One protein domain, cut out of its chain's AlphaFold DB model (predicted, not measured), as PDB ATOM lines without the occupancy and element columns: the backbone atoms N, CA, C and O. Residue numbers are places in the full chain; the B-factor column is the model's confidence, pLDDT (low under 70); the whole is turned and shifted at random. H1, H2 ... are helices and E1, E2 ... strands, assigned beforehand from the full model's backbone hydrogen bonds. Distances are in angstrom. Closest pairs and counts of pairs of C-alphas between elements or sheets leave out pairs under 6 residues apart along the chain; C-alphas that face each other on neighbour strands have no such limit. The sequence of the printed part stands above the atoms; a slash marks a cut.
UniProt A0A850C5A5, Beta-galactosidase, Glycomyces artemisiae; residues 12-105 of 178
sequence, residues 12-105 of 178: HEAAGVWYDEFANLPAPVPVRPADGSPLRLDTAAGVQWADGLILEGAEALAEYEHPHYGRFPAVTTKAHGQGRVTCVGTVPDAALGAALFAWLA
ATOM      1  N   HIS A  12     244.134 110.817 269.168       94.56
ATOM      2  CA  HIS A  12     244.768 109.703 268.450       94.56
ATOM      3  C   HIS A  12     245.505 108.717 269.377       94.56
ATOM      4  O   HIS A  12     245.234 107.522 269.312       94.56
ATOM      5  N   GLU A  13     246.324 109.194 270.327       95.12
ATOM      6  CA  GLU A  13     247.006 108.320 271.299       95.12
ATOM      7  C   GLU A  13     246.019 107.526 272.169       95.12
ATOM      8  O   GLU A  13     246.203 106.327 272.399       95.12
ATOM      9  N   ALA A  14     244.957 108.179 272.649       97.12
ATOM     10  CA  ALA A  14     243.950 107.554 273.501       97.12
ATOM     11  C   ALA A  14     243.072 106.562 272.725       97.12
ATOM     12  O   ALA A  14     242.778 105.476 273.219       97.12
ATOM     13  N   ALA A  15     242.697 106.925 271.499       97.19
ATOM     14  CA  ALA A  15     241.911 106.110 270.585       97.19
ATOM     15  C   ALA A  15     242.724 104.955 269.990       97.19
ATOM     16  O   ALA A  15     242.139 103.952 269.605       97.19
ATOM     17  N   GLY A  16     244.054 105.083 269.934       97.81
ATOM     18  CA  GLY A  16     244.943 104.113 269.301       97.81
ATOM     19  C   GLY A  16     244.719 103.992 267.807       97.81
ATOM     20  O   GLY A  16     244.896 102.912 267.252       97.81
ATOM     21  N   VAL A  17     244.261 105.070 267.182       98.00
ATOM     22  CA  VAL A  17     244.036 105.144 265.746       98.00
ATOM     23  C   VAL A  17     244.383 106.526 265.250       98.00
ATOM     24  O   VAL A  17     244.233 107.515 265.975       98.00
ATOM     25  N   TRP A  18     244.755 106.592 263.981       97.38
ATOM     26  CA  TRP A  18     244.789 107.839 263.248       97.38
ATOM     27  C   TRP A  18     244.171 107.693 261.860       97.38
ATOM     28  O   TRP A  18     243.897 106.585 261.418       97.38
ATOM     29  N   TYR A  19     243.911 108.811 261.189       95.88
ATOM     30  CA  TYR A  19     243.511 108.827 259.783       95.88
ATOM     31  C   TYR A  19     243.930 110.144 259.122       95.88
ATOM     32  O   TYR A  19     244.070 111.178 259.785       95.88
ATOM     33  N   ASP A  20     244.129 110.113 257.812       94.12
ATOM     34  CA  ASP A  20     244.399 111.282 256.970       94.12
ATOM     35  C   ASP A  20     243.480 111.363 255.740       94.12
ATOM     36  O   ASP A  20     243.284 112.452 255.196       94.12
ATOM     37  N   GLU A  21     242.852 110.249 255.359       93.56
ATOM     38  CA  GLU A  21     241.831 110.170 254.320       93.56
ATOM     39  C   GLU A  21     240.439 109.831 254.873       93.56
ATOM     40  O   GLU A  21     240.275 109.123 255.868       93.56
ATOM     41  N   PHE A  22     239.423 110.355 254.194       94.75
ATOM     42  CA  PHE A  22     238.020 110.011 254.386       94.75
ATOM     43  C   PHE A  22     237.293 110.131 253.047       94.75
ATOM     44  O   PHE A  22     237.689 110.915 252.177       94.75
ATOM     45  N   ALA A  23     236.222 109.366 252.872       96.12
ATOM     46  CA  ALA A  23     235.438 109.355 251.643       96.12
ATOM     47  C   ALA A  23     233.939 109.327 251.939       96.12
ATOM     48  O   ALA A  23     233.497 108.680 252.884       96.12
ATOM     49  N   ASN A  24     233.145 109.987 251.091       97.88
ATOM     50  CA  ASN A  24     231.695 109.815 251.110       97.88
ATOM     51  C   ASN A  24     231.332 108.447 250.520       97.88
ATOM     52  O   ASN A  24     231.840 108.060 249.465       97.88
ATOM     53  N   LEU A  25     230.417 107.743 251.175       97.75
ATOM     54  CA  LEU A  25     229.899 106.464 250.717       97.75
ATOM     55  C   LEU A  25     228.682 106.704 249.807       97.75
ATOM     56  O   LEU A  25     227.683 107.252 250.272       97.75
ATOM     57  N   PRO A  26     228.726 106.304 248.521       96.62
ATOM     58  CA  PRO A  26     227.600 106.494 247.602       96.62
ATOM     59  C   PRO A  26     226.423 105.548 247.891       96.62
ATOM     60  O   PRO A  26     225.311 105.785 247.430       96.62
ATOM     61  N   ALA A  27     226.673 104.476 248.642       97.75
ATOM     62  CA  ALA A  27     225.699 103.500 249.109       97.75
ATOM     63  C   ALA A  27     226.180 102.922 250.454       97.75
ATOM     64  O   ALA A  27     227.373 103.038 250.756       97.75
ATOM     65  N   PRO A  28     225.295 102.298 251.252       98.44
ATOM     66  CA  PRO A  28     225.711 101.554 252.438       98.44
ATOM     67  C   PRO A  28     226.793 100.523 252.103       98.44
ATOM     68  O   PRO A  28     226.671  99.788 251.122       98.44
ATOM     69  N   VAL A  29     227.846 100.470 252.919       98.50
ATOM     70  CA  VAL A  29     228.914  99.472 252.800       98.50
ATOM     71  C   VAL A  29     228.742  98.455 253.924       98.50
ATOM     72  O   VAL A  29     228.820  98.864 255.087       98.50
ATOM     73  N   PRO A  30     228.517  97.164 253.616       98.56
ATOM     74  CA  PRO A  30     228.371  96.143 254.644       98.56
ATOM     75  C   PRO A  30     229.597  96.085 255.554       98.56
ATOM     76  O   PRO A  30     230.731  96.312 255.113       98.56
ATOM     77  N   VAL A  31     229.362  95.796 256.829       98.56
ATOM     78  CA  VAL A  31     230.415  95.562 257.811       98.56
ATOM     79  C   VAL A  31     230.245  94.194 258.447       98.56
ATOM     80  O   VAL A  31     229.139  93.774 258.781       98.56
ATOM     81  N   ARG A  32     231.371  93.525 258.672       98.19
ATOM     82  CA  ARG A  32     231.442  92.253 259.397       98.19
ATOM     83  C   ARG A  32     232.172  92.451 260.727       98.19
ATOM     84  O   ARG A  32     232.953  93.401 260.846       98.19
ATOM     85  N   PRO A  33     231.963  91.586 261.734       98.19
ATOM     86  CA  PRO A  33     232.778  91.633 262.939       98.19
ATOM     87  C   PRO A  33     234.232  91.301 262.577       98.19
ATOM     88  O   PRO A  33     234.479  90.418 261.758       98.19
ATOM     89  N   ALA A  34     235.183  92.008 263.187       98.00
ATOM     90  CA  ALA A  34     236.594  91.638 263.093       98.00
ATOM     91  C   ALA A  34     236.851  90.292 263.797       98.00
ATOM     92  O   ALA A  34     236.070  89.874 264.662       98.00
ATOM     93  N   ASP A  35     237.964  89.633 263.479       95.56
ATOM     94  CA  ASP A  35     238.350  88.384 264.141       95.56
ATOM     95  C   ASP A  35     238.477  88.581 265.662       95.56
ATOM     96  O   ASP A  35     239.167  89.476 266.144       95.56
ATOM     97  N   GLY A  36     237.777  87.744 266.437       95.12
ATOM     98  CA  GLY A  36     237.737  87.849 267.901       95.12
ATOM     99  C   GLY A  36     236.866  88.989 268.449       95.12
ATOM    100  O   GLY A  36     236.823  89.184 269.665       95.12
ATOM    101  N   SER A  37     236.146  89.720 267.591       97.31
ATOM    102  CA  SER A  37     235.272  90.815 268.012       97.31
ATOM    103  C   SER A  37     234.139  90.334 268.934       97.31
ATOM    104  O   SER A  37     233.501  89.303 268.681       97.31
ATOM    105  N   PRO A  38     233.819  91.093 270.000       95.81
ATOM    106  CA  PRO A  38     232.667  90.818 270.850       95.81
ATOM    107  C   PRO A  38     231.337  91.189 270.181       95.81
ATOM    108  O   PRO A  38     230.283  90.798 270.687       95.81
ATOM    109  N   LEU A  39     231.358  91.936 269.071       96.50
ATOM    110  CA  LEU A  39     230.140  92.346 268.385       96.50
ATOM    111  C   LEU A  39     229.425  91.135 267.774       96.50
ATOM    112  O   LEU A  39     230.031  90.154 267.341       96.50
ATOM    113  N   ARG A  40     228.097  91.210 267.750       94.06
ATOM    114  CA  ARG A  40     227.232  90.301 267.001       94.06
ATOM    115  C   ARG A  40     226.581  91.138 265.914       94.06
ATOM    116  O   ARG A  40     225.795  92.023 266.228       94.06
ATOM    117  N   LEU A  41     226.990  90.903 264.673       94.12
ATOM    118  CA  LEU A  41     226.513  91.626 263.502       94.12
ATOM    119  C   LEU A  41     225.936  90.608 262.525       94.12
ATOM    120  O   LEU A  41     226.579  89.599 262.235       94.12
ATOM    121  N   ASP A  42     224.724  90.870 262.062       84.62
ATOM    122  CA  ASP A  42     224.022  90.118 261.032       84.62
ATOM    123  C   ASP A  42     224.054  90.893 259.707       84.62
ATOM    124  O   ASP A  42     224.907  90.630 258.866       84.62
ATOM    125  N   THR A  43     223.171  91.877 259.528       94.44
ATOM    126  CA  THR A  43     223.131  92.769 258.361       94.44
ATOM    127  C   THR A  43     223.339  94.195 258.844       94.44
ATOM    128  O   THR A  43     222.387  94.892 259.184       94.44
ATOM    129  N   ALA A  44     224.602  94.605 258.897       98.06
ATOM    130  CA  ALA A  44     225.022  95.909 259.386       98.06
ATOM    131  C   ALA A  44     225.876  96.625 258.339       98.06
ATOM    132  O   ALA A  44     226.608  95.988 257.577       98.06
ATOM    133  N   ALA A  45     225.810  97.950 258.317       98.62
ATOM    134  CA  ALA A  45     226.538  98.760 257.353       98.62
ATOM    135  C   ALA A  45     227.055 100.076 257.947       98.62
ATOM    136  O   ALA A  45     226.453 100.684 258.833       98.62
ATOM    137  N   GLY A  46     228.170 100.540 257.385       98.44
ATOM    138  CA  GLY A  46     228.566 101.941 257.449       98.44
ATOM    139  C   GLY A  46     227.858 102.736 256.358       98.44
ATOM    140  O   GLY A  46     227.735 102.278 255.217       98.44
ATOM    141  N   VAL A  47     227.385 103.931 256.696       98.44
ATOM    142  CA  VAL A  47     226.685 104.832 255.779       98.44
ATOM    143  C   VAL A  47     227.307 106.226 255.793       98.44
ATOM    144  O   VAL A  47     228.052 106.601 256.694       98.44
ATOM    145  N   GLN A  48     226.974 107.008 254.766       98.00
ATOM    146  CA  GLN A  48     227.375 108.404 254.548       98.00
ATOM    147  C   GLN A  48     228.869 108.643 254.302       98.00
ATOM    148  O   GLN A  48     229.204 109.209 253.264       98.00
ATOM    149  N   TRP A  49     229.764 108.205 255.185       97.88
ATOM    150  CA  TRP A  49     231.210 108.329 255.004       97.88
ATOM    151  C   TRP A  49     231.989 107.156 255.604       97.88
ATOM    152  O   TRP A  49     231.465 106.401 256.421       97.88
ATOM    153  N   ALA A  50     233.251 107.033 255.204       98.06
ATOM    154  CA  ALA A  50     234.244 106.157 255.806       98.06
ATOM    155  C   ALA A  50     235.539 106.940 256.055       98.06
ATOM    156  O   ALA A  50     236.105 107.506 255.117       98.06
ATOM    157  N   ASP A  51     235.994 106.964 257.304       97.81
ATOM    158  CA  ASP A  51     237.335 107.389 257.692       97.81
ATOM    159  C   ASP A  51     238.307 106.230 257.443       97.81
ATOM    160  O   ASP A  51     238.040 105.084 257.818       97.81
ATOM    161  N   GLY A  52     239.455 106.518 256.830       97.31
ATOM    162  CA  GLY A  52     240.531 105.548 256.644       97.31
ATOM    163  C   GLY A  52     241.291 105.307 257.945       97.31
ATOM    164  O   GLY A  52     242.426 105.756 258.082       97.31
ATOM    165  N   LEU A  53     240.653 104.659 258.926       98.25
ATOM    166  CA  LEU A  53     241.247 104.419 260.242       98.25
ATOM    167  C   LEU A  53     242.476 103.506 260.132       98.25
ATOM    168  O   LEU A  53     242.415 102.410 259.584       98.25
ATOM    169  N   ILE A  54     243.591 103.931 260.709       98.00
ATOM    170  CA  ILE A  54     244.848 103.187 260.769       98.00
ATOM    171  C   ILE A  54     245.132 102.877 262.234       98.00
ATOM    172  O   ILE A  54     245.167 103.775 263.075       98.00
ATOM    173  N   LEU A  55     245.309 101.590 262.540       97.94
ATOM    174  CA  LEU A  55     245.521 101.111 263.902       97.94
ATOM    175  C   LEU A  55     246.911 101.496 264.426       97.94
ATOM    176  O   LEU A  55     247.933 101.212 263.807       97.94
ATOM    177  N   GLU A  56     246.931 102.067 265.624       96.19
ATOM    178  CA  GLU A  56     248.108 102.385 266.430       96.19
ATOM    179  C   GLU A  56     247.868 101.926 267.885       96.19
ATOM    180  O   GLU A  56     247.706 102.701 268.836       96.19
ATOM    181  N   GLY A  57     247.771 100.604 268.051       95.31
ATOM    182  CA  GLY A  57     247.516  99.950 269.339       95.31
ATOM    183  C   GLY A  57     246.040  99.837 269.735       95.31
ATOM    184  O   GLY A  57     245.758  99.456 270.870       95.31
ATOM    185  N   ALA A  58     245.109 100.180 268.842       98.06
ATOM    186  CA  ALA A  58     243.708  99.781 268.951       98.06
ATOM    187  C   ALA A  58     243.453  98.414 268.302       98.06
ATOM    188  O   ALA A  58     244.228  97.938 267.472       98.06
ATOM    189  N   GLU A  59     242.325  97.822 268.663       98.19
ATOM    190  CA  GLU A  59     241.785  96.588 268.105       98.19
ATOM    191  C   GLU A  59     240.608  96.926 267.184       98.19
ATOM    192  O   GLU A  59     239.817  97.827 267.478       98.19
ATOM    193  N   ALA A  60     240.467  96.206 266.073       98.50
ATOM    194  CA  ALA A  60     239.286  96.311 265.226       98.50
ATOM    195  C   ALA A  60     238.089  95.606 265.888       98.50
ATOM    196  O   ALA A  60     238.219  94.518 266.440       98.50
ATOM    197  N   LEU A  61     236.909  96.222 265.815       98.56
ATOM    198  CA  LEU A  61     235.634  95.619 266.220       98.56
ATOM    199  C   LEU A  61     234.778  95.233 265.015       98.56
ATOM    200  O   LEU A  61     234.076  94.220 265.060       98.56
ATOM    201  N   ALA A  62     234.825  96.035 263.952       98.62
ATOM    202  CA  ALA A  62     234.117  95.789 262.703       98.62
ATOM    203  C   ALA A  62     234.957  96.251 261.509       98.62
ATOM    204  O   ALA A  62     235.661  97.259 261.596       98.62
ATOM    205  N   GLU A  63     234.850  95.538 260.395       98.50
ATOM    206  CA  GLU A  63     235.609  95.762 259.162       98.50
ATOM    207  C   GLU A  63     234.661  95.926 257.977       98.50
ATOM    208  O   GLU A  63     233.634  95.248 257.905       98.50
ATOM    209  N   TYR A  64     235.012  96.796 257.029       98.44
ATOM    210  CA  TYR A  64     234.239  96.938 255.797       98.44
ATOM    211  C   TYR A  64     234.373  95.704 254.898       98.44
ATOM    212  O   TYR A  64     235.467  95.191 254.647       98.44
ATOM    213  N   GLU A  65     233.262  95.287 254.304       97.88
ATOM    214  CA  GLU A  65     233.228  94.312 253.217       97.88
ATOM    215  C   GLU A  65     233.237  95.046 251.875       97.88
ATOM    216  O   GLU A  65     232.221  95.207 251.201       97.88
ATOM    217  N   HIS A  66     234.408  95.564 251.499       97.56
ATOM    218  CA  HIS A  66     234.558  96.350 250.279       97.56
ATOM    219  C   HIS A  66     235.970  96.219 249.688       97.56
ATOM    220  O   HIS A  66     236.936  96.302 250.447       97.56
ATOM    221  N   PRO A  67     236.139  96.120 248.352       96.75
ATOM    222  CA  PRO A  67     237.460  95.963 247.729       96.75
ATOM    223  C   PRO A  67     238.465  97.072 248.077       96.75
ATOM    224  O   PRO A  67     239.658  96.817 248.194       96.75
ATOM    225  N   HIS A  68     237.981  98.307 248.228       95.00
ATOM    226  CA  HIS A  68     238.794  99.461 248.627       95.00
ATOM    227  C   HIS A  68     238.826  99.687 250.150       95.00
ATOM    228  O   HIS A  68     239.893  99.618 250.751       95.00
ATOM    229  N   TYR A  69     237.671  99.932 250.787       96.94
ATOM    230  CA  TYR A  69     237.597 100.248 252.219       96.94
ATOM    231  C   TYR A  69     237.922  99.083 253.157       96.94
ATOM    232  O   TYR A  69     238.243  99.338 254.308       96.94
ATOM    233  N   GLY A  70     237.908  97.828 252.694       96.69
ATOM    234  CA  GLY A  70     238.237  96.660 253.522       96.69
ATOM    235  C   GLY A  70     239.673  96.637 254.058       96.69
ATOM    236  O   GLY A  70     240.000  95.790 254.880       96.69
ATOM    237  N   ARG A  71     240.529  97.573 253.624       96.31
ATOM    238  CA  ARG A  71     241.851  97.830 254.216       96.31
ATOM    239  C   ARG A  71     241.799  98.612 255.536       96.31
ATOM    240  O   ARG A  71     242.826  98.726 256.197       96.31
ATOM    241  N   PHE A  72     240.639  99.165 255.889       97.81
ATOM    242  CA  PHE A  72     240.412  99.937 257.105       97.81
ATOM    243  C   PHE A  72     239.339  99.268 257.976       97.81
ATOM    244  O   PHE A  72     238.328  98.788 257.454       97.81
ATOM    245  N   PRO A  73     239.502  99.262 259.307       98.31
ATOM    246  CA  PRO A  73     238.415  98.944 260.213       98.31
ATOM    247  C   PRO A  73     237.357 100.058 260.188       98.31
ATOM    248  O   PRO A  73     237.679 101.245 260.185       98.31
ATOM    249  N   ALA A  74     236.086  99.670 260.230       98.50
ATOM    250  CA  ALA A  74     234.961 100.594 260.357       98.50
ATOM    251  C   ALA A  74     234.782 101.071 261.806       98.50
ATOM    252  O   ALA A  74     234.379 102.208 262.060       98.50
ATOM    253  N   VAL A  75     235.083 100.197 262.773       98.69
ATOM    254  CA  VAL A  75     235.012 100.499 264.206       98.69
ATOM    255  C   VAL A  75     236.226  99.914 264.911       98.69
ATOM    256  O   VAL A  75     236.587  98.763 264.671       98.69
ATOM    257  N   THR A  76     236.829 100.686 265.810       98.69
ATOM    258  CA  THR A  76     238.005 100.283 266.591       98.69
ATOM    259  C   THR A  76     237.821 100.583 268.068       98.69
ATOM    260  O   THR A  76     236.993 101.414 268.445       98.69
ATOM    261  N   THR A  77     238.593  99.920 268.922       98.38
ATOM    262  CA  THR A  77     238.585 100.180 270.357       98.38
ATOM    263  C   THR A  77     239.951 100.005 271.000       98.38
ATOM    264  O   THR A  77     240.741  99.164 270.585       98.38
ATOM    265  N   LYS A  78     240.225 100.772 272.055       98.12
ATOM    266  CA  LYS A  78     241.459 100.684 272.835       98.12
ATOM    267  C   LYS A  78     241.190 100.927 274.313       98.12
ATOM    268  O   LYS A  78     240.486 101.870 274.674       98.12
ATOM    269  N   ALA A  79     241.775 100.099 275.176       97.12
ATOM    270  CA  ALA A  79     241.829 100.385 276.607       97.12
ATOM    271  C   ALA A  79     242.720 101.614 276.861       97.12
ATOM    272  O   ALA A  79     243.846 101.689 276.369       97.12
ATOM    273  N   HIS A  80     242.225 102.580 277.631       96.75
ATOM    274  CA  HIS A  80     242.956 103.807 277.938       96.75
ATOM    275  C   HIS A  80     242.661 104.260 279.369       96.75
ATOM    276  O   HIS A  80     241.508 104.502 279.736       96.75
ATOM    277  N   GLY A  81     243.705 104.357 280.196       96.19
ATOM    278  CA  GLY A  81     243.551 104.586 281.632       96.19
ATOM    279  C   GLY A  81     242.707 103.486 282.287       96.19
ATOM    280  O   GLY A  81     242.981 102.304 282.112       96.19
ATOM    281  N   GLN A  82     241.669 103.881 283.025       96.19
ATOM    282  CA  GLN A  82     240.713 102.959 283.662       96.19
ATOM    283  C   GLN A  82     239.506 102.621 282.771       96.19
ATOM    284  O   GLN A  82     238.562 101.980 283.229       96.19
ATOM    285  N   GLY A  83     239.501 103.083 281.520       95.12
ATOM    286  CA  GLY A  83     238.369 102.945 280.615       95.12
ATOM    287  C   GLY A  83     238.789 102.512 279.219       95.12
ATOM    288  O   GLY A  83     239.748 101.762 279.021       95.12
ATOM    289  N   ARG A  84     238.026 102.977 278.234       95.38
ATOM    290  CA  ARG A  84     238.148 102.568 276.840       95.38
ATOM    291  C   ARG A  84     237.716 103.699 275.922       95.38
ATOM    292  O   ARG A  84     236.773 104.422 276.235       95.38
ATOM    293  N   VAL A  85     238.386 103.821 274.785       97.44
ATOM    294  CA  VAL A  85     237.986 104.703 273.688       97.44
ATOM    295  C   VAL A  85     237.591 103.826 272.511       97.44
ATOM    296  O   VAL A  85     238.343 102.933 272.131       97.44
ATOM    297  N   THR A  86     236.410 104.069 271.950       97.88
ATOM    298  CA  THR A  86     235.915 103.389 270.750       97.88
ATOM    299  C   THR A  86     235.726 104.432 269.659       97.88
ATOM    300  O   THR A  86     235.026 105.421 269.871       97.88
ATOM    301  N   CYS A  87     236.370 104.233 268.512       97.94
ATOM    302  CA  CYS A  87     236.258 105.118 267.360       97.94
ATOM    303  C   CYS A  87     235.371 104.456 266.303       97.94
ATOM    304  O   CYS A  87     235.619 103.318 265.907       97.94
ATOM    305  N   VAL A  88     234.332 105.170 265.869       98.25
ATOM    306  CA  VAL A  88     233.414 104.752 264.804       98.25
ATOM    307  C   VAL A  88     233.737 105.610 263.583       98.25
ATOM    308  O   VAL A  88     233.409 106.793 263.564       98.25
ATOM    309  N   GLY A  89     234.411 105.031 262.590       98.00
ATOM    310  CA  GLY A  89     234.893 105.729 261.390       98.00
ATOM    311  C   GLY A  89     233.818 105.945 260.324       98.00
ATOM    312  O   GLY A  89     234.125 106.124 259.154       98.00
ATOM    313  N   THR A  90     232.541 105.853 260.683       98.56
ATOM    314  CA  THR A  90     231.400 105.942 259.764       98.56
ATOM    315  C   THR A  90     230.156 106.367 260.520       98.56
ATOM    316  O   THR A  90     230.128 106.321 261.750       98.56
ATOM    317  N   VAL A  91     229.098 106.745 259.805       98.50
ATOM    318  CA  VAL A  91     227.770 106.778 260.419       98.50
ATOM    319  C   VAL A  91     227.264 105.334 260.453       98.50
ATOM    320  O   VAL A  91     227.156 104.719 259.393       98.50
ATOM    321  N   PRO A  92     226.983 104.750 261.630       98.25
ATOM    322  CA  PRO A  92     226.440 103.403 261.692       98.25
ATOM    323  C   PRO A  92     224.982 103.401 261.231       98.25
ATOM    324  O   PRO A  92     224.221 104.317 261.556       98.25
ATOM    325  N   ASP A  93     224.572 102.362 260.509       98.06
ATOM    326  CA  ASP A  93     223.149 102.076 260.353       98.06
ATOM    327  C   ASP A  93     222.521 101.598 261.680       98.06
ATOM    328  O   ASP A  93     223.180 101.499 262.721       98.06
ATOM    329  N   ALA A  94     221.213 101.328 261.666       96.56
ATOM    330  CA  ALA A  94     220.493 100.942 262.877       96.56
ATOM    331  C   ALA A  94     221.029  99.638 263.496       96.56
ATOM    332  O   ALA A  94     221.116  99.543 264.720       96.56
ATOM    333  N   ALA A  95     221.418  98.662 262.669       96.94
ATOM    334  CA  ALA A  95     221.934  97.375 263.127       96.94
ATOM    335  C   ALA A  95     223.328  97.521 263.752       96.94
ATOM    336  O   ALA A  95     223.543  97.076 264.883       96.94
ATOM    337  N   LEU A  96     224.250  98.224 263.080       98.19
ATOM    338  CA  LEU A  96     225.577  98.510 263.623       98.19
ATOM    339  C   LEU A  96     225.472  99.328 264.915       98.19
ATOM    340  O   LEU A  96     226.117  99.002 265.910       98.19
ATOM    341  N   GLY A  97     224.625 100.360 264.931       97.06
ATOM    342  CA  GLY A  97     224.388 101.184 266.112       97.06
ATOM    343  C   GLY A  97     223.861 100.365 267.291       97.06
ATOM    344  O   GLY A  97     224.408 100.445 268.393       97.06
ATOM    345  N   ALA A  98     222.845  99.529 267.066       94.38
ATOM    346  CA  ALA A  98     222.275  98.669 268.100       94.38
ATOM    347  C   ALA A  98     223.306  97.680 268.665       94.38
ATOM    348  O   ALA A  98     223.411  97.547 269.886       94.38
ATOM    349  N   ALA A  99     224.103  97.039 267.806       96.31
ATOM    350  CA  ALA A  99     225.151  96.112 268.226       96.31
ATOM    351  C   ALA A  99     226.250  96.806 269.048       96.31
ATOM    352  O   ALA A  99     226.687  96.275 270.072       96.31
ATOM    353  N   LEU A 100     226.661  98.017 268.650       96.56
ATOM    354  CA  LEU A 100     227.632  98.811 269.403       96.56
ATOM    355  C   LEU A 100     227.110  99.159 270.796       96.56
ATOM    356  O   LEU A 100     227.823  98.956 271.774       96.56
ATOM    357  N   PHE A 101     225.870  99.638 270.914       93.69
ATOM    358  CA  PHE A 101     225.299  99.984 272.218       93.69
ATOM    359  C   PHE A 101     225.006  98.760 273.088       93.69
ATOM    360  O   PHE A 101     225.193  98.840 274.298       93.69
ATOM    361  N   ALA A 102     224.630  97.622 272.500       92.81
ATOM    362  CA  ALA A 102     224.473  96.370 273.242       92.81
ATOM    363  C   ALA A 102     225.788  95.922 273.903       92.81
ATOM    364  O   ALA A 102     225.770  95.401 275.016       92.81
ATOM    365  N   TRP A 103     226.924  96.155 273.239       94.38
ATOM    366  CA  TRP A 103     228.249  95.860 273.781       94.38
ATOM    367  C   TRP A 103     228.770  96.942 274.742       94.38
ATOM    368  O   TRP A 103     229.288  96.612 275.808       94.38
ATOM    369  N   LEU A 104     228.631  98.227 274.394       92.75
ATOM    370  CA  LEU A 104     229.147  99.357 275.184       92.75
ATOM    371  C   LEU A 104     228.374  99.583 276.485       92.75
ATOM    372  O   LEU A 104     228.961  99.966 277.496       92.75
ATOM    373  N   ALA A 105     227.058  99.393 276.443       88.94
ATOM    374  CA  ALA A 105     226.153  99.636 277.553       88.94
ATOM    375  C   ALA A 105     225.122  98.499 277.626       88.94
ATOM    376  O   ALA A 105     223.970  98.681 277.215       88.94
TER     377      ALA A 105
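This is residues 12 to 105 of the 178 residues of the protein "Beta-galactosidase" of Glycomyces artemisiae (UniProt A0A850C5A5). A twisted sheet, E2 E4 E5 E6, makes the main wall, with H2 over one face and the tiny H1 over the opposite face. A small second sheet, E1 E3 E7, adjoins one end of this wall, where E6 turns into E7 and E2 meets E3 at a point. The printed part has 94 residues, ordered H1 E1 E2 E3 E4 E5 E6 E7 H2; both sheets are antiparallel and the class is mixed. It is compact, with a radius of gyration of the C-alphas of 12.2 A and spans of 38 by 29 by 20 A.

Find C-alpha 12 at (244.768, 109.703, 268.450), where H1, residues 12 to 15, begins. Next come E1, 22 to 24, E2, 29 to 33, and E3, 44 to 51, 16.9 A long, which bends by 96 degrees at residue 48. E4, 59 to 64, E5, 73 to 80, 18.9 A long, and E6, 83 to 88, 16.7 A long, form a meander, each strand the antiparallel neighbour of the one before. E7 holds 90 to 92; H2, 94 to 104, 15.1 A long, ends at C-alpha 104 (229.147, 99.357, 275.184).

Look within hydrogen-bond range for N 32 and O 63, 2.9 A, between E2 and E4, N 59 and O 77, 2.8 A, in hairpin E4 and E5, and N 78 and O 85, 2.9 A, in hairpin E5 and E6. Likewise N 23 and O 50, 2.9 A, join E1 and E3, and N 47 and O 91, 2.8 A, E3 and E7. E6 runs on into E7 at 98 degrees. H1 lies over E6 at a height over the sheet of 7.8 A. H2, on the opposite face, has a height of 9.7 A and runs along E5, at 15 degrees on the local plane. It only grazes the sheet E1 E3 E7; the closest C-alphas of E3 and H2, Ala 44 and Leu 96, are 5.0 A apart. In H2 every O i to N i+4 pair is within range; H1 is too short for one.

The C-alphas farthest apart, Pro 26 and Gln 82, stand 38.5 A apart. The printed part has no cut, no link is long, and no printed residue is under 70 in pLDDT.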